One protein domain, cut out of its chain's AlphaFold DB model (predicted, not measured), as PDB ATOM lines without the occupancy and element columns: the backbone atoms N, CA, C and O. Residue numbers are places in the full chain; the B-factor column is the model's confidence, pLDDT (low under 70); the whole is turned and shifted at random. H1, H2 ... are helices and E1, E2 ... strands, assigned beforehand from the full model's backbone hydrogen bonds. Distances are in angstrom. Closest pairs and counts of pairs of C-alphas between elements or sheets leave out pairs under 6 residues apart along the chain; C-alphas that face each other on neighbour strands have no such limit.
ATOM      1  N   HIS A 299     240.904 200.871 226.330       90.81
ATOM      2  CA  HIS A 299     242.125 201.688 226.409       90.81
ATOM      3  C   HIS A 299     241.904 203.082 227.032       90.81
ATOM      4  O   HIS A 299     242.835 203.663 227.577       90.81
ATOM      5  N   TRP A 300     240.666 203.594 227.025       91.31
ATOM      6  CA  TRP A 300     240.262 204.838 227.702       91.31
ATOM      7  C   TRP A 300     239.500 204.574 229.014       91.31
ATOM      8  O   TRP A 300     238.794 205.452 229.510       91.31
ATOM      9  N   GLY A 301     239.551 203.347 229.548       88.06
ATOM     10  CA  GLY A 301     238.809 202.952 230.751       88.06
ATOM     11  C   GLY A 301     237.285 202.913 230.571       88.06
ATOM     12  O   GLY A 301     236.539 202.936 231.549       88.06
ATOM     13  N   LYS A 302     236.785 202.877 229.327       86.31
ATOM     14  CA  LYS A 302     235.347 202.870 229.008       86.31
ATOM     15  C   LYS A 302     234.939 201.551 228.348       86.31
ATOM     16  O   LYS A 302     235.751 200.789 227.843       86.31
ATOM     17  N   HIS A 303     233.639 201.260 228.328       83.56
ATOM     18  CA  HIS A 303     233.126 200.018 227.742       83.56
ATOM     19  C   HIS A 303     232.663 200.158 226.279       83.56
ATOM     20  O   HIS A 303     232.005 201.127 225.882       83.56
ATOM     21  N   GLY A 304     232.886 199.090 225.507       84.81
ATOM     22  CA  GLY A 304     232.422 198.916 224.127       84.81
ATOM     23  C   GLY A 304     233.358 199.542 223.094       84.81
ATOM     24  O   GLY A 304     234.456 199.949 223.429       84.81
ATOM     25  N   SER A 305     232.902 199.644 221.846       88.88
ATOM     26  CA  SER A 305     233.718 200.151 220.735       88.88
ATOM     27  C   SER A 305     233.247 201.493 220.172       88.88
ATOM     28  O   SER A 305     232.102 201.898 220.417       88.88
ATOM     29  N   LEU A 306     234.121 202.158 219.420       90.50
ATOM     30  CA  LEU A 306     233.852 203.366 218.638       90.50
ATOM     31  C   LEU A 306     234.270 203.112 217.185       90.50
ATOM     32  O   LEU A 306     235.402 202.714 216.949       90.50
ATOM     33  N   SER A 307     233.364 203.290 216.222       91.12
ATOM     34  CA  SER A 307     233.633 203.017 214.800       91.12
ATOM     35  C   SER A 307     233.664 204.308 213.989       91.12
ATOM     36  O   SER A 307     232.759 205.133 214.126       91.12
ATOM     37  N   PHE A 308     234.661 204.442 213.112       93.31
ATOM     38  CA  PHE A 308     234.785 205.530 212.131       93.31
ATOM     39  C   PHE A 308     234.342 205.103 210.720       93.31
ATOM     40  O   PHE A 308     234.142 205.941 209.844       93.31
ATOM     41  N   ILE A 309     234.135 203.801 210.507       91.06
ATOM     42  CA  ILE A 309     233.653 203.198 209.251       91.06
ATOM     43  C   ILE A 309     232.151 202.886 209.292       91.06
ATOM     44  O   ILE A 309     231.632 202.133 208.473       91.06
ATOM     45  N   GLY A 310     231.439 203.473 210.254       80.94
ATOM     46  CA  GLY A 310     230.015 203.253 210.464       80.94
ATOM     47  C   GLY A 310     229.702 201.900 211.104       80.94
ATOM     48  O   GLY A 310     230.587 201.141 211.510       80.94
ATOM     49  N   THR A 311     228.412 201.607 211.251       70.12
ATOM     50  CA  THR A 311     227.931 200.329 211.798       70.12
ATOM     51  C   THR A 311     226.791 199.787 210.945       70.12
ATOM     52  O   THR A 311     225.733 200.410 210.882       70.12
ATOM     53  N   SER A 312     226.964 198.601 210.356       46.88
ATOM     54  CA  SER A 312     225.948 197.959 209.501       46.88
ATOM     55  C   SER A 312     224.743 197.387 210.263       46.88
ATOM     56  O   SER A 312     223.795 196.918 209.643       46.88
ATOM     57  N   ALA A 313     224.744 197.402 211.602       39.09
ATOM     58  CA  ALA A 313     223.699 196.767 212.403       39.09
ATOM     59  C   ALA A 313     222.693 197.779 212.979       39.09
ATOM     60  O   ALA A 313     222.948 198.439 213.987       39.09
ATOM     61  N   LEU A 314     221.496 197.809 212.389       36.84
ATOM     62  CA  LEU A 314     220.255 198.194 213.066       36.84
ATOM     63  C   LEU A 314     219.998 197.204 214.219       36.84
ATOM     64  O   LEU A 314     219.331 196.191 214.040       36.84
ATOM     65  N   HIS A 315     220.529 197.456 215.417       34.38
ATOM     66  CA  HIS A 315     220.137 196.682 216.600       34.38
ATOM     67  C   HIS A 315     219.009 197.379 217.375       34.38
ATOM     68  O   HIS A 315     219.245 198.369 218.067       34.38
ATOM     69  N   VAL A 316     217.808 196.794 217.251       33.19
ATOM     70  CA  VAL A 316     216.663 196.608 218.186       33.19
ATOM     71  C   VAL A 316     216.073 197.821 218.937       33.19
ATOM     72  O   VAL A 316     214.902 197.785 219.289       33.19
ATOM     73  N   ASN A 317     216.790 198.929 219.117       36.06
ATOM     74  CA  ASN A 317     216.328 200.076 219.913       36.06
ATOM     75  C   ASN A 317     216.080 201.343 219.073       36.06
ATOM     76  O   ASN A 317     216.182 202.451 219.600       36.06
ATOM     77  N   GLY A 318     215.842 201.206 217.763       39.06
ATOM     78  CA  GLY A 318     215.544 202.342 216.875       39.06
ATOM     79  C   GLY A 318     216.656 203.397 216.782       39.06
ATOM     80  O   GLY A 318     216.393 204.535 216.401       39.06
ATOM     81  N   ARG A 319     217.900 203.062 217.157       47.16
ATOM     82  CA  ARG A 319     219.040 203.975 217.001       47.16
ATOM     83  C   ARG A 319     219.438 204.031 215.529       47.16
ATOM     84  O   ARG A 319     219.612 202.989 214.903       47.16
ATOM     85  N   ALA A 320     219.569 205.252 215.011       52.16
ATOM     86  CA  ALA A 320     219.977 205.521 213.640       52.16
ATOM     87  C   ALA A 320     221.303 204.821 213.302       52.16
ATOM     88  O   ALA A 320     222.207 204.751 214.139       52.16
ATOM     89  N   ILE A 321     221.399 204.333 212.063       59.56
ATOM     90  CA  ILE A 321     222.643 203.853 211.455       59.56
ATOM     91  C   ILE A 321     223.697 204.952 211.625       59.56
ATOM     92  O   ILE A 321     223.436 206.104 211.283       59.56
ATOM     93  N   SER A 322     224.864 204.610 212.174       71.12
ATOM     94  CA  SER A 322     226.023 205.506 212.187       71.12
ATOM     95  C   SER A 322     226.653 205.473 210.791       71.12
ATOM     96  O   SER A 322     227.136 204.403 210.400       71.12
ATOM     97  N   PRO A 323     226.598 206.566 210.003       84.19
ATOM     98  CA  PRO A 323     227.202 206.578 208.677       84.19
ATOM     99  C   PRO A 323     228.735 206.523 208.784       84.19
ATOM    100  O   PRO A 323     229.287 207.056 209.749       84.19
ATOM    101  N   PRO A 324     229.432 205.906 207.813       91.88
ATOM    102  CA  PRO A 324     230.889 205.958 207.751       91.88
ATOM    103  C   PRO A 324     231.395 207.388 207.533       91.88
ATOM    104  O   PRO A 324     230.706 208.214 206.934       91.88
ATOM    105  N   ILE A 325     232.626 207.651 207.975       95.69
ATOM    106  CA  ILE A 325     233.387 208.846 207.605       95.69
ATOM    107  C   ILE A 325     234.350 208.440 206.486       95.69
ATOM    108  O   ILE A 325     235.278 207.665 206.721       95.69
ATOM    109  N   THR A 326     234.096 208.905 205.264       95.50
ATOM    110  CA  THR A 326     234.810 208.448 204.061       95.50
ATOM    111  C   THR A 326     236.026 209.301 203.721       95.50
ATOM    112  O   THR A 326     237.058 208.727 203.390       95.50
ATOM    113  N   GLN A 327     235.937 210.628 203.870       96.81
ATOM    114  CA  GLN A 327     237.037 211.538 203.526       96.81
ATOM    115  C   GLN A 327     238.231 211.323 204.461       96.81
ATOM    116  O   GLN A 327     238.071 211.323 205.690       96.81
ATOM    117  N   GLY A 328     239.431 211.173 203.890       96.12
ATOM    118  CA  GLY A 328     240.640 210.828 204.650       96.12
ATOM    119  C   GLY A 328     240.986 211.865 205.720       96.12
ATOM    120  O   GLY A 328     241.204 211.520 206.886       96.12
ATOM    121  N   TRP A 329     240.942 213.144 205.344       96.94
ATOM    122  CA  TRP A 329     241.213 214.270 206.236       96.94
ATOM    123  C   TRP A 329     240.209 214.361 207.395       96.94
ATOM    124  O   TRP A 329     240.594 214.557 208.551       96.94
ATOM    125  N   LEU A 330     238.918 214.154 207.109       97.38
ATOM    126  CA  LEU A 330     237.842 214.257 208.095       97.38
ATOM    127  C   LEU A 330     237.880 213.080 209.066       97.38
ATOM    128  O   LEU A 330     237.660 213.262 210.262       97.38
ATOM    129  N   LYS A 331     238.199 211.877 208.572       97.31
ATOM    130  CA  LYS A 331     238.396 210.693 209.415       97.31
ATOM    131  C   LYS A 331     239.589 210.884 210.351       97.31
ATOM    132  O   LYS A 331     239.461 210.605 211.541       97.31
ATOM    133  N   ALA A 332     240.717 211.383 209.842       96.88
ATOM    134  CA  ALA A 332     241.892 211.680 210.659       96.88
ATOM    135  C   ALA A 332     241.576 212.726 211.744       96.88
ATOM    136  O   ALA A 332     241.834 212.480 212.921       96.88
ATOM    137  N   ALA A 333     240.914 213.831 211.384       97.44
ATOM    138  CA  ALA A 333     240.482 214.845 212.346       97.44
ATOM    139  C   ALA A 333     239.501 214.291 213.395       97.44
ATOM    140  O   ALA A 333     239.635 214.570 214.586       97.44
ATOM    141  N   ALA A 334     238.539 213.467 212.969       97.38
ATOM    142  CA  ALA A 334     237.574 212.829 213.857       97.38
ATOM    143  C   ALA A 334     238.240 211.875 214.854       97.38
ATOM    144  O   ALA A 334     237.833 211.847 216.015       97.38
ATOM    145  N   LYS A 335     239.264 211.125 214.428       97.31
ATOM    146  CA  LYS A 335     240.085 210.294 215.315       97.31
ATOM    147  C   LYS A 335     240.818 211.158 216.339       97.31
ATOM    148  O   LYS A 335     240.623 210.951 217.532       97.31
ATOM    149  N   THR A 336     241.572 212.170 215.911       96.56
ATOM    150  CA  THR A 336     242.309 213.043 216.844       96.56
ATOM    151  C   THR A 336     241.379 213.718 217.856       96.56
ATOM    152  O   THR A 336     241.633 213.659 219.057       96.56
ATOM    153  N   TRP A 337     240.252 214.271 217.400       97.12
ATOM    154  CA  TRP A 337     239.240 214.853 218.285       97.12
ATOM    155  C   TRP A 337     238.627 213.819 219.238       97.12
ATOM    156  O   TRP A 337     238.432 214.105 220.415       97.12
ATOM    157  N   ALA A 338     238.318 212.606 218.763       96.31
ATOM    158  CA  ALA A 338     237.729 211.569 219.606       96.31
ATOM    159  C   ALA A 338     238.697 211.097 220.699       96.31
ATOM    160  O   ALA A 338     238.249 210.858 221.819       96.31
ATOM    161  N   ALA A 339     239.994 210.976 220.397       94.81
ATOM    162  CA  ALA A 339     241.012 210.605 221.377       94.81
ATOM    163  C   ALA A 339     241.082 211.620 222.528       94.81
ATOM    164  O   ALA A 339     241.060 211.206 223.687       94.81
ATOM    165  N   ASP A 340     241.082 212.919 222.206       94.25
ATOM    166  CA  ASP A 340     241.047 214.018 223.179       94.25
ATOM    167  C   ASP A 340     239.725 214.036 223.969       94.25
ATOM    168  O   ASP A 340     239.706 213.955 225.201       94.25
ATOM    169  N   ALA A 341     238.589 214.009 223.266       94.06
ATOM    170  CA  ALA A 341     237.271 214.067 223.887       94.06
ATOM    171  C   ALA A 341     237.004 212.877 224.821       94.06
ATOM    172  O   ALA A 341     236.340 213.036 225.845       94.06
ATOM    173  N   LEU A 342     237.503 211.676 224.514       93.75
ATOM    174  CA  LEU A 342     237.317 210.496 225.365       93.75
ATOM    175  C   LEU A 342     238.007 210.620 226.729       93.75
ATOM    176  O   LEU A 342     237.588 209.929 227.660       93.75
ATOM    177  N   ILE A 343     238.993 211.503 226.895       90.88
ATOM    178  CA  ILE A 343     239.633 211.735 228.198       90.88
ATOM    179  C   ILE A 343     238.610 212.276 229.205       90.88
ATOM    180  O   ILE A 343     238.508 211.774 230.321       90.88
ATOM    181  N   SER A 344     237.785 213.241 228.793       85.69
ATOM    182  CA  SER A 344     236.880 213.979 229.688       85.69
ATOM    183  C   SER A 344     235.391 213.701 229.452       85.69
ATOM    184  O   SER A 344     234.556 213.970 230.316       85.69
ATOM    185  N   VAL A 345     235.022 213.132 228.303       85.81
ATOM    186  CA  VAL A 345     233.627 212.972 227.877       85.81
ATOM    187  C   VAL A 345     233.218 211.494 227.824       85.81
ATOM    188  O   VAL A 345     233.991 210.579 227.528       85.81
ATOM    189  N   GLY A 346     231.949 211.225 228.139       84.25
ATOM    190  CA  GLY A 346     231.357 209.895 228.012       84.25
ATOM    191  C   GLY A 346     231.172 209.457 226.553       84.25
ATOM    192  O   GLY A 346     230.829 210.260 225.682       84.25
ATOM    193  N   LYS A 347     231.292 208.144 226.303       87.19
ATOM    194  CA  LYS A 347     231.161 207.511 224.974       87.19
ATOM    195  C   LYS A 347     229.955 207.995 224.167       87.19
ATOM    196  O   LYS A 347     230.062 208.185 222.962       87.19
ATOM    197  N   VAL A 348     228.792 208.128 224.807       84.88
ATOM    198  CA  VAL A 348     227.541 208.456 224.105       84.88
ATOM    199  C   VAL A 348     227.654 209.807 223.401       84.88
ATOM    200  O   VAL A 348     227.275 209.898 222.241       84.88
ATOM    201  N   SER A 349     228.230 210.817 224.051       88.31
ATOM    202  CA  SER A 349     228.396 212.151 223.462       88.31
ATOM    203  C   SER A 349     229.410 212.153 222.316       88.31
ATOM    204  O   SER A 349     229.166 212.786 221.287       88.31
ATOM    205  N   VAL A 350     230.511 211.407 222.464       92.25
ATOM    206  CA  VAL A 350     231.508 211.222 221.395       92.25
ATOM    207  C   VAL A 350     230.852 210.546 220.190       92.25
ATOM    208  O   VAL A 350     230.890 211.083 219.089       92.25
ATOM    209  N   GLN A 351     230.135 209.440 220.405       91.06
ATOM    210  CA  GLN A 351     229.414 208.726 219.350       91.06
ATOM    211  C   GLN A 351     228.343 209.597 218.677       91.06
ATOM    212  O   GLN A 351     228.204 209.552 217.459       91.06
ATOM    213  N   THR A 352     227.583 210.393 219.436       89.88
ATOM    214  CA  THR A 352     226.599 211.330 218.867       89.88
ATOM    215  C   THR A 352     227.269 212.350 217.951       89.88
ATOM    216  O   THR A 352     226.729 212.655 216.889       89.88
ATOM    217  N   THR A 353     228.449 212.839 218.328       93.62
ATOM    218  CA  THR A 353     229.220 213.772 217.502       93.62
ATOM    219  C   THR A 353     229.728 213.086 216.238       93.62
ATOM    220  O   THR A 353     229.469 213.580 215.146       93.62
ATOM    221  N   LEU A 354     230.333 211.899 216.358       93.88
ATOM    222  CA  LEU A 354     230.785 211.120 215.202       93.88
ATOM    223  C   LEU A 354     229.644 210.759 214.247       93.88
ATOM    224  O   LEU A 354     229.834 210.788 213.038       93.88
ATOM    225  N   ASN A 355     228.440 210.483 214.756       91.38
ATOM    226  CA  ASN A 355     227.276 210.255 213.902       91.38
ATOM    227  C   ASN A 355     226.939 211.500 213.066       91.38
ATOM    228  O   ASN A 355     226.648 211.369 211.880       91.38
ATOM    229  N   ALA A 356     226.996 212.701 213.651       92.75
ATOM    230  CA  ALA A 356     226.772 213.942 212.911       92.75
ATOM    231  C   ALA A 356     227.893 214.218 211.894       92.75
ATOM    232  O   ALA A 356     227.605 214.643 210.776       92.75
ATOM    233  N   VAL A 357     229.146 213.912 212.252       95.88
ATOM    234  CA  VAL A 357     230.290 213.961 211.328       95.88
ATOM    235  C   VAL A 357     230.093 212.980 210.170       95.88
ATOM    236  O   VAL A 357     230.289 213.363 209.026       95.88
ATOM    237  N   GLY A 358     229.612 211.761 210.422       94.38
ATOM    238  CA  GLY A 358     229.258 210.796 209.377       94.38
ATOM    239  C   GLY A 358     228.127 211.290 208.466       94.38
ATOM    240  O   GLY A 358     228.184 211.123 207.251       94.38
ATOM    241  N   VAL A 359     227.111 211.970 209.012       92.88
ATOM    242  CA  VAL A 359     226.037 212.584 208.206       92.88
ATOM    243  C   VAL A 359     226.569 213.715 207.313       92.88
ATOM    244  O   VAL A 359     226.098 213.856 206.180       92.88
ATOM    245  N   PHE A 360     227.543 214.492 207.799       95.75
ATOM    246  CA  PHE A 360     228.254 215.510 207.019       95.75
ATOM    247  C   PHE A 360     229.175 214.888 205.963       95.75
ATOM    248  O   PHE A 360     229.116 215.276 204.802       95.75
ATOM    249  N   SER A 361     229.927 213.847 206.315       96.19
ATOM    250  CA  SER A 361     230.763 213.071 205.393       96.19
ATOM    251  C   SER A 361     229.950 212.489 204.231       96.19
ATOM    252  O   SER A 361     230.305 212.656 203.066       96.19
ATOM    253  N   ALA A 362     228.779 211.914 204.526       93.94
ATOM    254  CA  ALA A 362     227.848 211.419 203.514       93.94
ATOM    255  C   ALA A 362     227.252 212.530 202.625       93.94
ATOM    256  O   ALA A 362     226.748 212.246 201.540       93.94
ATOM    257  N   HIS A 363     227.250 213.786 203.084       95.44
ATOM    258  CA  HIS A 363     226.902 214.939 202.249       95.44
ATOM    259  C   HIS A 363     228.068 215.332 201.340       95.44
ATOM    260  O   HIS A 363     227.857 215.477 200.141       95.44
ATOM    261  N   LEU A 364     229.282 215.432 201.887       96.62
ATOM    262  CA  LEU A 364     230.492 215.758 201.125       96.62
ATOM    263  C   LEU A 364     230.777 214.742 200.013       96.62
ATOM    264  O   LEU A 364     231.099 215.141 198.900       96.62
ATOM    265  N   ALA A 365     230.535 213.453 200.268       95.81
ATOM    266  CA  ALA A 365     230.703 212.375 199.289       95.81
ATOM    267  C   ALA A 365     229.814 212.512 198.032       95.81
ATOM    268  O   ALA A 365     229.956 211.734 197.095       95.81
ATOM    269  N   ARG A 366     228.867 213.461 198.015       93.81
ATOM    270  CA  ARG A 366     228.014 213.766 196.854       93.81
ATOM    271  C   ARG A 366     228.587 214.858 195.948       93.81
ATOM    272  O   ARG A 366     227.980 215.123 194.915       93.81
ATOM    273  N   ARG A 367     229.663 215.532 196.360       94.19
ATOM    274  CA  ARG A 367     230.406 216.461 195.502       94.19
ATOM    275  C   ARG A 367     231.172 215.681 194.438       94.19
ATOM    276  O   ARG A 367     231.508 214.519 194.655       94.19
ATOM    277  N   ASP A 368     231.509 216.343 193.338       92.50
ATOM    278  CA  ASP A 368     232.276 215.733 192.247       92.50
ATOM    279  C   ASP A 368     233.686 215.302 192.693       92.50
ATOM    280  O   ASP A 368     234.193 214.274 192.254       92.50
ATOM    281  N   ASP A 369     234.292 216.050 193.620       93.69
ATOM    282  CA  ASP A 369     235.580 215.742 194.261       93.69
ATOM    283  C   ASP A 369     235.440 214.858 195.518       93.69
ATOM    284  O   ASP A 369     236.404 214.676 196.264       93.69
ATOM    285  N   ALA A 370     234.226 214.370 195.806       94.12
ATOM    286  CA  ALA A 370     233.839 213.668 197.032       94.12
ATOM    287  C   ALA A 370     234.177 214.407 198.350       94.12
ATOM    288  O   ALA A 370     234.073 213.819 199.432       94.12
ATOM    289  N   GLY A 371     234.546 215.692 198.281       94.94
ATOM    290  CA  GLY A 371     235.037 216.489 199.403       94.94
ATOM    291  C   GLY A 371     236.381 216.024 199.972       94.94
ATOM    292  O   GLY A 371     236.611 216.222 201.164       94.94
ATOM    293  N   GLU A 372     237.243 215.378 199.177       95.19
ATOM    294  CA  GLU A 372     238.547 214.872 199.646       95.19
ATOM    295  C   GLU A 372     239.582 215.973 199.931       95.19
ATOM    296  O   GLU A 372     240.529 215.729 200.675       95.19
ATOM    297  N   ASP A 373     239.394 217.182 199.401       94.62
ATOM    298  CA  ASP A 373     240.258 218.330 199.687       94.62
ATOM    299  C   ASP A 373     239.519 219.368 200.557       94.62
ATOM    300  O   ASP A 373     238.562 219.997 200.085       94.62
ATOM    301  N   PRO A 374     239.933 219.583 201.824       95.06
ATOM    302  CA  PRO A 374     239.316 220.582 202.692       95.06
ATOM    303  C   PRO A 374     239.460 222.019 202.163       95.06
ATOM    304  O   PRO A 374     238.610 222.851 202.485       95.06
ATOM    305  N   ALA A 375     240.468 222.322 201.336       94.62
ATOM    306  CA  ALA A 375     240.682 223.660 200.777       94.62
ATOM    307  C   ALA A 375     239.653 224.054 199.705       94.62
ATOM    308  O   ALA A 375     239.476 225.237 199.414       94.62
ATOM    309  N   LEU A 376     238.941 223.074 199.139       95.12
ATOM    310  CA  LEU A 376     237.877 223.292 198.155       95.12
ATOM    311  C   LEU A 376     236.496 223.488 198.796       95.12
ATOM    312  O   LEU A 376     235.505 223.695 198.083       95.12
ATOM    313  N   LEU A 377     236.410 223.386 200.126       95.88
ATOM    314  CA  LEU A 377     235.170 223.589 200.860       95.88
ATOM    315  C   LEU A 377     234.940 225.070 201.129       95.88
ATOM    316  O   LEU A 377     235.824 225.802 201.568       95.88
ATOM    317  N   THR A 378     233.701 225.489 200.906       95.06
ATOM    318  CA  THR A 378     233.275 226.881 201.051       95.06
ATOM    319  C   THR A 378     232.036 226.967 201.927       95.06
ATOM    320  O   THR A 378     231.410 225.966 202.297       95.06
ATOM    321  N   ARG A 379     231.592 228.190 202.207       94.75
ATOM    322  CA  ARG A 379     230.313 228.421 202.878       94.75
ATOM    323  C   ARG A 379     229.125 227.746 202.165       94.75
ATOM    324  O   ARG A 379     228.199 227.286 202.839       94.75
ATOM    325  N   ARG A 380     229.161 227.631 200.831       94.88
ATOM    326  CA  ARG A 380     228.095 226.983 200.043       94.88
ATOM    327  C   ARG A 380     227.899 225.513 200.411       94.88
ATOM    328  O   ARG A 380     226.773 225.025 200.356       94.88
ATOM    329  N   ASP A 381     228.949 224.822 200.845       95.50
ATOM    330  CA  ASP A 381     228.862 223.420 201.260       95.50
ATOM    331  C   ASP A 381     228.069 223.245 202.553       95.50
ATOM    332  O   ASP A 381     227.256 222.324 202.668       95.50
ATOM    333  N   ILE A 382     228.245 224.171 203.502       96.06
ATOM    334  CA  ILE A 382     227.456 224.220 204.737       96.06
ATOM    335  C   ILE A 382     225.991 224.533 204.422       96.06
ATOM    336  O   ILE A 382     225.093 223.897 204.971       96.06
ATOM    337  N   GLU A 383     225.726 225.470 203.516       95.38
ATOM    338  CA  GLU A 383     224.360 225.821 203.106       95.38
ATOM    339  C   GLU A 383     223.657 224.652 202.409       95.38
ATOM    340  O   GLU A 383     222.528 224.304 202.769       95.38
ATOM    341  N   ALA A 384     224.349 223.972 201.493       96.19
ATOM    342  CA  ALA A 384     223.854 222.763 200.846       96.19
ATOM    343  C   ALA A 384     223.609 221.632 201.860       96.19
ATOM    344  O   ALA A 384     222.605 220.920 201.768       96.19
ATOM    345  N   PHE A 385     224.478 221.487 202.864       96.25
ATOM    346  CA  PHE A 385     224.302 220.517 203.942       96.25
ATOM    347  C   PHE A 385     223.050 220.809 204.781       96.25
ATOM    348  O   PHE A 385     222.242 219.913 205.038       96.25
ATOM    349  N   LEU A 386     222.845 222.070 205.172       95.88
ATOM    350  CA  LEU A 386     221.668 222.509 205.927       95.88
ATOM    351  C   LEU A 386     220.373 222.323 205.127       95.88
ATOM    352  O   LEU A 386     219.366 221.876 205.689       95.88
ATOM    353  N   ALA A 387     220.409 222.615 203.824       95.25
ATOM    354  CA  ALA A 387     219.305 222.364 202.908       95.25
ATOM    355  C   ALA A 387     218.996 220.864 202.821       95.25
ATOM    356  O   ALA A 387     217.835 220.470 202.942       95.25
ATOM    357  N   ARG A 388     220.017 220.006 202.697       94.38
ATOM    358  CA  ARG A 388     219.851 218.544 202.700       94.38
ATOM    359  C   ARG A 388     219.222 218.045 203.998       94.38
ATOM    360  O   ARG A 388     218.296 217.241 203.943       94.38
ATOM    361  N   LEU A 389     219.676 218.523 205.157       93.19
ATOM    362  CA  LEU A 389     219.058 218.164 206.436       93.19
ATOM    363  C   LEU A 389     217.579 218.578 206.502       93.19
ATOM    364  O   LEU A 389     216.772 217.830 207.047       93.19
ATOM    365  N   GLY A 390     217.222 219.731 205.927       92.56
ATOM    366  CA  GLY A 390     215.828 220.160 205.790       92.56
ATOM    367  C   GLY A 390     214.998 219.239 204.890       92.56
ATOM    368  O   GLY A 390     213.890 218.870 205.262       92.56
ATOM    369  N   HIS A 391     215.549 218.794 203.757       92.94
ATOM    370  CA  HIS A 391     214.880 217.827 202.878       92.94
ATOM    371  C   HIS A 391     214.683 216.467 203.559       92.94
ATOM    372  O   HIS A 391     213.617 215.872 203.439       92.94
ATOM    373  N   LEU A 392     215.681 215.982 204.305       90.12
ATOM    374  CA  LEU A 392     215.570 214.727 205.056       90.12
ATOM    375  C   LEU A 392     214.500 214.801 206.153       90.12
ATOM    376  O   LEU A 392     213.852 213.795 206.437       90.12
ATOM    377  N   GLU A 393     214.332 215.968 206.779       89.88
ATOM    378  CA  GLU A 393     213.268 216.207 207.758       89.88
ATOM    379  C   GLU A 393     211.897 216.221 207.078       89.88
ATOM    380  O   GLU A 393     210.997 215.510 207.518       89.88
ATOM    381  N   ALA A 394     211.757 216.956 205.971       90.88
ATOM    382  CA  ALA A 394     210.520 217.002 205.191       90.88
ATOM    383  C   ALA A 394     210.112 215.617 204.654       90.88
ATOM    384  O   ALA A 394     208.928 215.295 204.604       90.88
ATOM    385  N   ALA A 395     211.089 214.772 204.311       90.50
ATOM    386  CA  ALA A 395     210.878 213.390 203.884       90.50
ATOM    387  C   ALA A 395     210.651 212.399 205.047       90.50
ATOM    388  O   ALA A 395     210.565 211.195 204.812       90.50
ATOM    389  N   GLY A 396     210.632 212.855 206.306       85.62
ATOM    390  CA  GLY A 396     210.447 211.998 207.484       85.62
ATOM    391  C   GLY A 396     211.607 211.037 207.778       85.62
ATOM    392  O   GLY A 396     211.490 210.173 208.645       85.62
ATOM    393  N   THR A 397     212.745 211.176 207.088       86.38
ATOM    394  CA  THR A 397     213.935 210.325 207.281       86.38
ATOM    395  C   THR A 397     214.716 210.717 208.540       86.38
ATOM    396  O   THR A 397     215.414 209.898 209.134       86.38
ATOM    397  N   THR A 398     214.599 211.973 208.973       84.75
ATOM    398  CA  THR A 398     215.140 212.465 210.244       84.75
ATOM    399  C   THR A 398     214.093 213.291 210.980       84.75
ATOM    400  O   THR A 398     213.177 213.837 210.375       84.75
ATOM    401  N   THR A 399     214.225 213.404 212.299       85.19
ATOM    402  CA  THR A 399     213.338 214.255 213.104       85.19
ATOM    403  C   THR A 399     213.915 215.663 213.234       85.19
ATOM    404  O   THR A 399     215.135 215.837 213.226       85.19
ATOM    405  N   ALA A 400     213.061 216.662 213.480       85.12
ATOM    406  CA  ALA A 400     213.484 218.027 213.818       85.12
ATOM    407  C   ALA A 400     214.530 218.058 214.954       85.12
ATOM    408  O   ALA A 400     215.500 218.821 214.930       85.12
ATOM    409  N   PHE A 401     214.358 217.177 215.947       83.25
ATOM    410  CA  PHE A 401     215.301 217.008 217.050       83.25
ATOM    411  C   PHE A 401     216.665 216.496 216.569       83.25
ATOM    412  O   PHE A 401     217.686 217.088 216.913       83.25
ATOM    413  N   MET A 402     216.692 215.435 215.758       84.38
ATOM    414  CA  MET A 402     217.930 214.874 215.202       84.38
ATOM    415  C   MET A 402     218.637 215.852 214.257       84.38
ATOM    416  O   MET A 402     219.860 215.977 214.331       84.38
ATOM    417  N   ARG A 403     217.895 216.594 213.423       89.69
ATOM    418  CA  ARG A 403     218.437 217.675 212.583       89.69
ATOM    419  C   ARG A 403     219.164 218.710 213.434       89.69
ATOM    420  O   ARG A 403     220.336 218.993 213.197       89.69
ATOM    421  N   ARG A 404     218.481 219.247 214.448       88.56
ATOM    422  CA  ARG A 404     219.061 220.249 215.345       88.56
ATOM    423  C   ARG A 404     220.263 219.702 216.110       88.56
ATOM    424  O   ARG A 404     221.290 220.367 216.163       88.56
ATOM    425  N   GLN A 405     220.152 218.493 216.664       88.06
ATOM    426  CA  GLN A 405     221.251 217.859 217.387       88.06
ATOM    427  C   GLN A 405     222.477 217.688 216.487       88.06
ATOM    428  O   GLN A 405     223.574 218.009 216.928       88.06
ATOM    429  N   SER A 406     222.290 217.252 215.238       90.44
ATOM    430  CA  SER A 406     223.382 217.089 214.271       90.44
ATOM    431  C   SER A 406     224.094 218.416 213.999       90.44
ATOM    432  O   SER A 406     225.317 218.465 214.043       90.44
ATOM    433  N   ILE A 407     223.340 219.504 213.803       93.75
ATOM    434  CA  ILE A 407     223.894 220.856 213.622       93.75
ATOM    435  C   ILE A 407     224.664 221.309 214.870       93.75
ATOM    436  O   ILE A 407     225.783 221.805 214.762       93.75
ATOM    437  N   ASP A 408     224.087 221.139 216.062       92.56
ATOM    438  CA  ASP A 408     224.690 221.616 217.308       92.56
ATOM    439  C   ASP A 408     226.001 220.882 217.634       92.56
ATOM    440  O   ASP A 408     226.995 221.532 217.970       92.56
ATOM    441  N   VAL A 409     226.037 219.551 217.498       93.50
ATOM    442  CA  VAL A 409     227.250 218.770 217.790       93.50
ATOM    443  C   VAL A 409     228.301 218.889 216.686       93.50
ATOM    444  O   VAL A 409     229.480 218.955 217.016       93.50
ATOM    445  N   LEU A 410     227.914 219.016 215.408       95.81
ATOM    446  CA  LEU A 410     228.863 219.279 214.317       95.81
ATOM    447  C   LEU A 410     229.490 220.676 214.444       95.81
ATOM    448  O   LEU A 410     230.693 220.838 214.280       95.81
ATOM    449  N   SER A 411     228.692 221.684 214.813       95.56
ATOM    450  CA  SER A 411     229.185 223.038 215.106       95.56
ATOM    451  C   SER A 411     230.174 223.046 216.273       95.56
ATOM    452  O   SER A 411     231.120 223.831 216.283       95.56
ATOM    453  N   LYS A 412     229.958 222.197 217.285       94.44
ATOM    454  CA  LYS A 412     230.924 222.010 218.371       94.44
ATOM    455  C   LYS A 412     232.193 221.315 217.866       94.44
ATOM    456  O   LYS A 412     233.264 221.862 218.066       94.44
ATOM    457  N   PHE A 413     232.059 220.195 217.159       96.56
ATOM    458  CA  PHE A 413     233.178 219.443 216.590       96.56
ATOM    459  C   PHE A 413     234.135 220.324 215.780       96.56
ATOM    460  O   PHE A 413     235.317 220.362 216.088       96.56
ATOM    461  N   LEU A 414     233.627 221.089 214.806       95.44
ATOM    462  CA  LEU A 414     234.470 221.947 213.962       95.44
ATOM    463  C   LEU A 414     235.234 223.006 214.777       95.44
ATOM    464  O   LEU A 414     236.400 223.270 214.503       95.44
ATOM    465  N   ARG A 415     234.598 223.575 215.811       94.75
ATOM    466  CA  ARG A 415     235.249 224.529 216.725       94.75
ATOM    467  C   ARG A 415     236.315 223.863 217.588       94.75
ATOM    468  O   ARG A 415     237.391 224.426 217.750       94.75
ATOM    469  N   ASP A 416     236.030 222.676 218.117       95.19
ATOM    470  CA  ASP A 416     236.995 221.908 218.904       95.19
ATOM    471  C   ASP A 416     238.203 221.518 218.028       95.19
ATOM    472  O   ASP A 416     239.341 221.670 218.456       95.19
ATOM    473  N   CYS A 417     237.991 221.100 216.772       96.06
ATOM    474  CA  CYS A 417     239.073 220.804 215.826       96.06
ATOM    475  C   CYS A 417     239.970 222.018 215.549       96.06
ATOM    476  O   CYS A 417     241.190 221.875 215.497       96.06
ATOM    477  N   GLN A 418     239.383 223.209 215.404       92.44
ATOM    478  CA  GLN A 418     240.148 224.449 215.269       92.44
ATOM    479  C   GLN A 418     240.965 224.741 216.537       92.44
ATOM    480  O   GLN A 418     242.149 225.054 216.443       92.44
ATOM    481  N   ALA A 419     240.367 224.589 217.724       93.50
ATOM    482  CA  ALA A 419     241.049 224.794 219.004       93.50
ATOM    483  C   ALA A 419     242.188 223.786 219.249       93.50
ATOM    484  O   ALA A 419     243.201 224.138 219.846       93.50
ATOM    485  N   LEU A 420     242.052 222.558 218.739       94.56
ATOM    486  CA  LEU A 420     243.096 221.528 218.729       94.56
ATOM    487  C   LEU A 420     244.193 221.783 217.675       94.56
ATOM    488  O   LEU A 420     245.127 220.992 217.563       94.56
ATOM    489  N   GLY A 421     244.088 222.853 216.880       95.31
ATOM    490  CA  GLY A 421     245.059 223.197 215.840       95.31
ATOM    491  C   GLY A 421     244.978 222.323 214.587       95.31
ATOM    492  O   GLY A 421     245.893 222.349 213.767       95.31
ATOM    493  N   LEU A 422     243.891 221.564 214.397       96.25
ATOM    494  CA  LEU A 422     243.768 220.615 213.282       96.25
ATOM    495  C   LEU A 422     243.608 221.289 211.914       96.25
ATOM    496  O   LEU A 422     243.747 220.612 210.900       96.25
ATOM    497  N   THR A 423     243.338 222.596 211.880       94.31
ATOM    498  CA  THR A 423     243.276 223.425 210.664       94.31
ATOM    499  C   THR A 423     244.611 224.095 210.316       94.31
ATOM    500  O   THR A 423     244.712 224.761 209.286       94.31
ATOM    501  N   GLY A 424     245.640 223.943 211.159       92.06
ATOM    502  CA  GLY A 424     246.966 224.515 210.929       92.06
ATOM    503  C   GLY A 424     247.729 223.851 209.770       92.06
ATOM    504  O   GLY A 424     247.341 222.780 209.298       92.06
ATOM    505  N   PRO A 425     248.841 224.448 209.303       90.00
ATOM    506  CA  PRO A 425     249.645 223.884 208.218       90.00
ATOM    507  C   PRO A 425     250.134 222.462 208.532       90.00
ATOM    508  O   PRO A 425     250.697 222.216 209.595       90.00
ATOM    509  N   GLY A 426     249.929 221.528 207.597       88.94
ATOM    510  CA  GLY A 426     250.335 220.123 207.743       88.94
ATOM    511  C   GLY A 426     249.440 219.272 208.655       88.94
ATOM    512  O   GLY A 426     249.676 218.071 208.776       88.94
ATOM    513  N   ALA A 427     248.413 219.858 209.276       94.88
ATOM    514  CA  ALA A 427     247.419 219.132 210.056       94.88
ATOM    515  C   ALA A 427     246.302 218.558 209.154       94.88
ATOM    516  O   ALA A 427     246.172 218.972 208.000       94.88
ATOM    517  N   PRO A 428     245.469 217.616 209.646       95.00
ATOM    518  CA  PRO A 428     244.479 216.942 208.809       95.00
ATOM    519  C   PRO A 428     243.517 217.883 208.077       95.00
ATOM    520  O   PRO A 428     243.181 217.614 206.936       95.00
ATOM    521  N   MET A 429     243.092 218.989 208.692       96.00
ATOM    522  CA  MET A 429     242.134 219.945 208.114       96.00
ATOM    523  C   MET A 429     242.828 221.181 207.517       96.00
ATOM    524  O   MET A 429     242.207 222.242 207.421       96.00
ATOM    525  N   ALA A 430     244.115 221.081 207.166       95.19
ATOM    526  CA  ALA A 430     244.875 222.189 206.596       95.19
ATOM    527  C   ALA A 430     244.195 222.742 205.333       95.19
ATOM    528  O   ALA A 430     243.830 221.989 204.437       95.19
ATOM    529  N   GLY A 431     244.043 224.066 205.261       92.31
ATOM    530  CA  GLY A 431     243.408 224.744 204.127       92.31
ATOM    531  C   GLY A 431     241.889 224.902 204.236       92.31
ATOM    532  O   GLY A 431     241.321 225.628 203.428       92.31
ATOM    533  N   LEU A 432     241.233 224.306 205.242       94.00
ATOM    534  CA  LEU A 432     239.805 224.531 205.470       94.00
ATOM    535  C   LEU A 432     239.528 226.016 205.741       94.00
ATOM    536  O   LEU A 432     240.052 226.585 206.699       94.00
ATOM    537  N   ALA A 433     238.678 226.633 204.921       91.88
ATOM    538  CA  ALA A 433     238.370 228.052 205.045       91.88
ATOM    539  C   ALA A 433     237.567 228.368 206.324       91.88
ATOM    540  O   ALA A 433     236.637 227.644 206.685       91.88
ATOM    541  N   ASP A 434     237.848 229.516 206.956       88.44
ATOM    542  CA  ASP A 434     237.165 229.989 208.178       88.44
ATOM    543  C   ASP A 434     235.640 230.148 208.010       88.44
ATOM    544  O   ASP A 434     234.872 230.146 208.975       88.44
ATOM    545  N   GLU A 435     235.172 230.281 206.768       89.88
ATOM    546  CA  GLU A 435     233.752 230.379 206.441       89.88
ATOM    547  C   GLU A 435     232.995 229.038 206.489       89.88
ATOM    548  O   GLU A 435     231.756 229.041 206.529       89.88
ATOM    549  N   VAL A 436     233.704 227.904 206.555       92.25
ATOM    550  CA  VAL A 436     233.138 226.550 206.690       92.25
ATOM    551  C   VAL A 436     232.757 226.289 208.153       92.25
ATOM    552  O   VAL A 436     233.272 225.413 208.843       92.25
ATOM    553  N   VAL A 437     231.814 227.090 208.652       92.38
ATOM    554  CA  VAL A 437     231.344 227.067 210.040       92.38
ATOM    555  C   VAL A 437     229.819 227.134 210.116       92.38
ATOM    556  O   VAL A 437     229.155 227.795 209.316       92.38
ATOM    557  N   LEU A 438     229.254 226.472 211.129       92.44
ATOM    558  CA  LEU A 438     227.831 226.534 211.473       92.44
ATOM    559  C   LEU A 438     227.546 227.695 212.437       92.44
ATOM    560  O   LEU A 438     227.866 227.642 213.632       92.44
ATOM    561  N   ARG A 439     226.905 228.741 211.917       88.69
ATOM    562  CA  ARG A 439     226.587 229.999 212.607       88.69
ATOM    563  C   ARG A 439     225.355 229.861 213.498       88.69
ATOM    564  O   ARG A 439     224.578 228.911 213.409       88.69
ATOM    565  N   ARG A 440     225.124 230.841 214.380       84.75
ATOM    566  CA  ARG A 440     223.906 230.877 215.215       84.75
ATOM    567  C   ARG A 440     222.629 230.924 214.369       84.75
ATOM    568  O   ARG A 440     221.680 230.231 214.715       84.75
ATOM    569  N   GLY A 441     222.642 231.683 213.270       85.06
ATOM    570  CA  GLY A 441     221.515 231.806 212.337       85.06
ATOM    571  C   GLY A 441     221.210 230.546 211.520       85.06
ATOM    572  O   GLY A 441     220.092 230.397 211.052       85.06
ATOM    573  N   ASP A 442     222.155 229.605 211.416       87.75
ATOM    574  CA  ASP A 442     221.967 228.339 210.685       87.75
ATOM    575  C   ASP A 442     221.096 227.335 211.448       87.75
ATOM    576  O   ASP A 442     220.677 226.302 210.920       87.75
ATOM    577  N   ARG A 443     220.858 227.604 212.734       86.06
ATOM    578  CA  ARG A 443     220.103 226.714 213.606       86.06
ATOM    579  C   ARG A 443     218.612 226.907 213.341       86.06
ATOM    580  O   ARG A 443     218.135 228.038 213.452       86.06
TER     581      ARG A 443
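Overview. This is residues 299 to 443 of the 859 residues of the protein "Site-specific integrase" of Actinobacteria bacterium (UniProt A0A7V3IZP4). Two helical hairpins, H1 with H2 and H3 with H4, are packed crosswise, and H2 and H4 cross at the core. H1 lies beside H2 and H3 beside H4, while long links and a long last stretch run round these helices. The printed part has 145 residues, with one short strand and then four helices in the order E1, H1, H2, H3, H4; the class is mostly helix. The whole is compact, with a radius of gyration of the C-alphas of 14.8 A and spans of 39 by 39 by 28 A.

Along the chain. E1, residues 305 to 307, begins at C-alpha 305 (233.718, 200.151, 220.735) and pairs with no named strand. H1, residues 328 to 344, is 25.5 A long, and H2, residues 347 to 364, is 25.2 A. H3, residues 379 to 394, is 23.0 A long. H4, residues 400 to 419, is 28.9 A long and ends at C-alpha 419 (241.049, 224.794, 219.004).

Arrangement. H2 and H4 are the hubs, touching three helices each. They touch about perpendicular, at 86 degrees, with the C-alphas of Ala 356 and Ser 406 closest at 4.8 A. The hairpin H1 and H2 has a shallow tilt of 15 degrees, opposite ways, closest at the C-alphas of Ala 338 and Val 350, 6.5 A. The hairpin H3 and H4 has a shallow tilt of 24 degrees, opposite ways, closest at the C-alphas of Leu 389 and Arg 403, 6.2 A. H1 and H3 are apart. Every O i to N i+4 pair is within hydrogen-bond range in H2 and H3, against 11 of 13 in H1 and 15 of 16 in H4.

Size, cuts and confidence. The C-alphas farthest apart, those of Val 316 and Pro 425, are 43.9 A apart. The printed part has no cut. The links E1 to H1 and H2 to H3 are long. Residues 312 to 321 have pLDDT under 70.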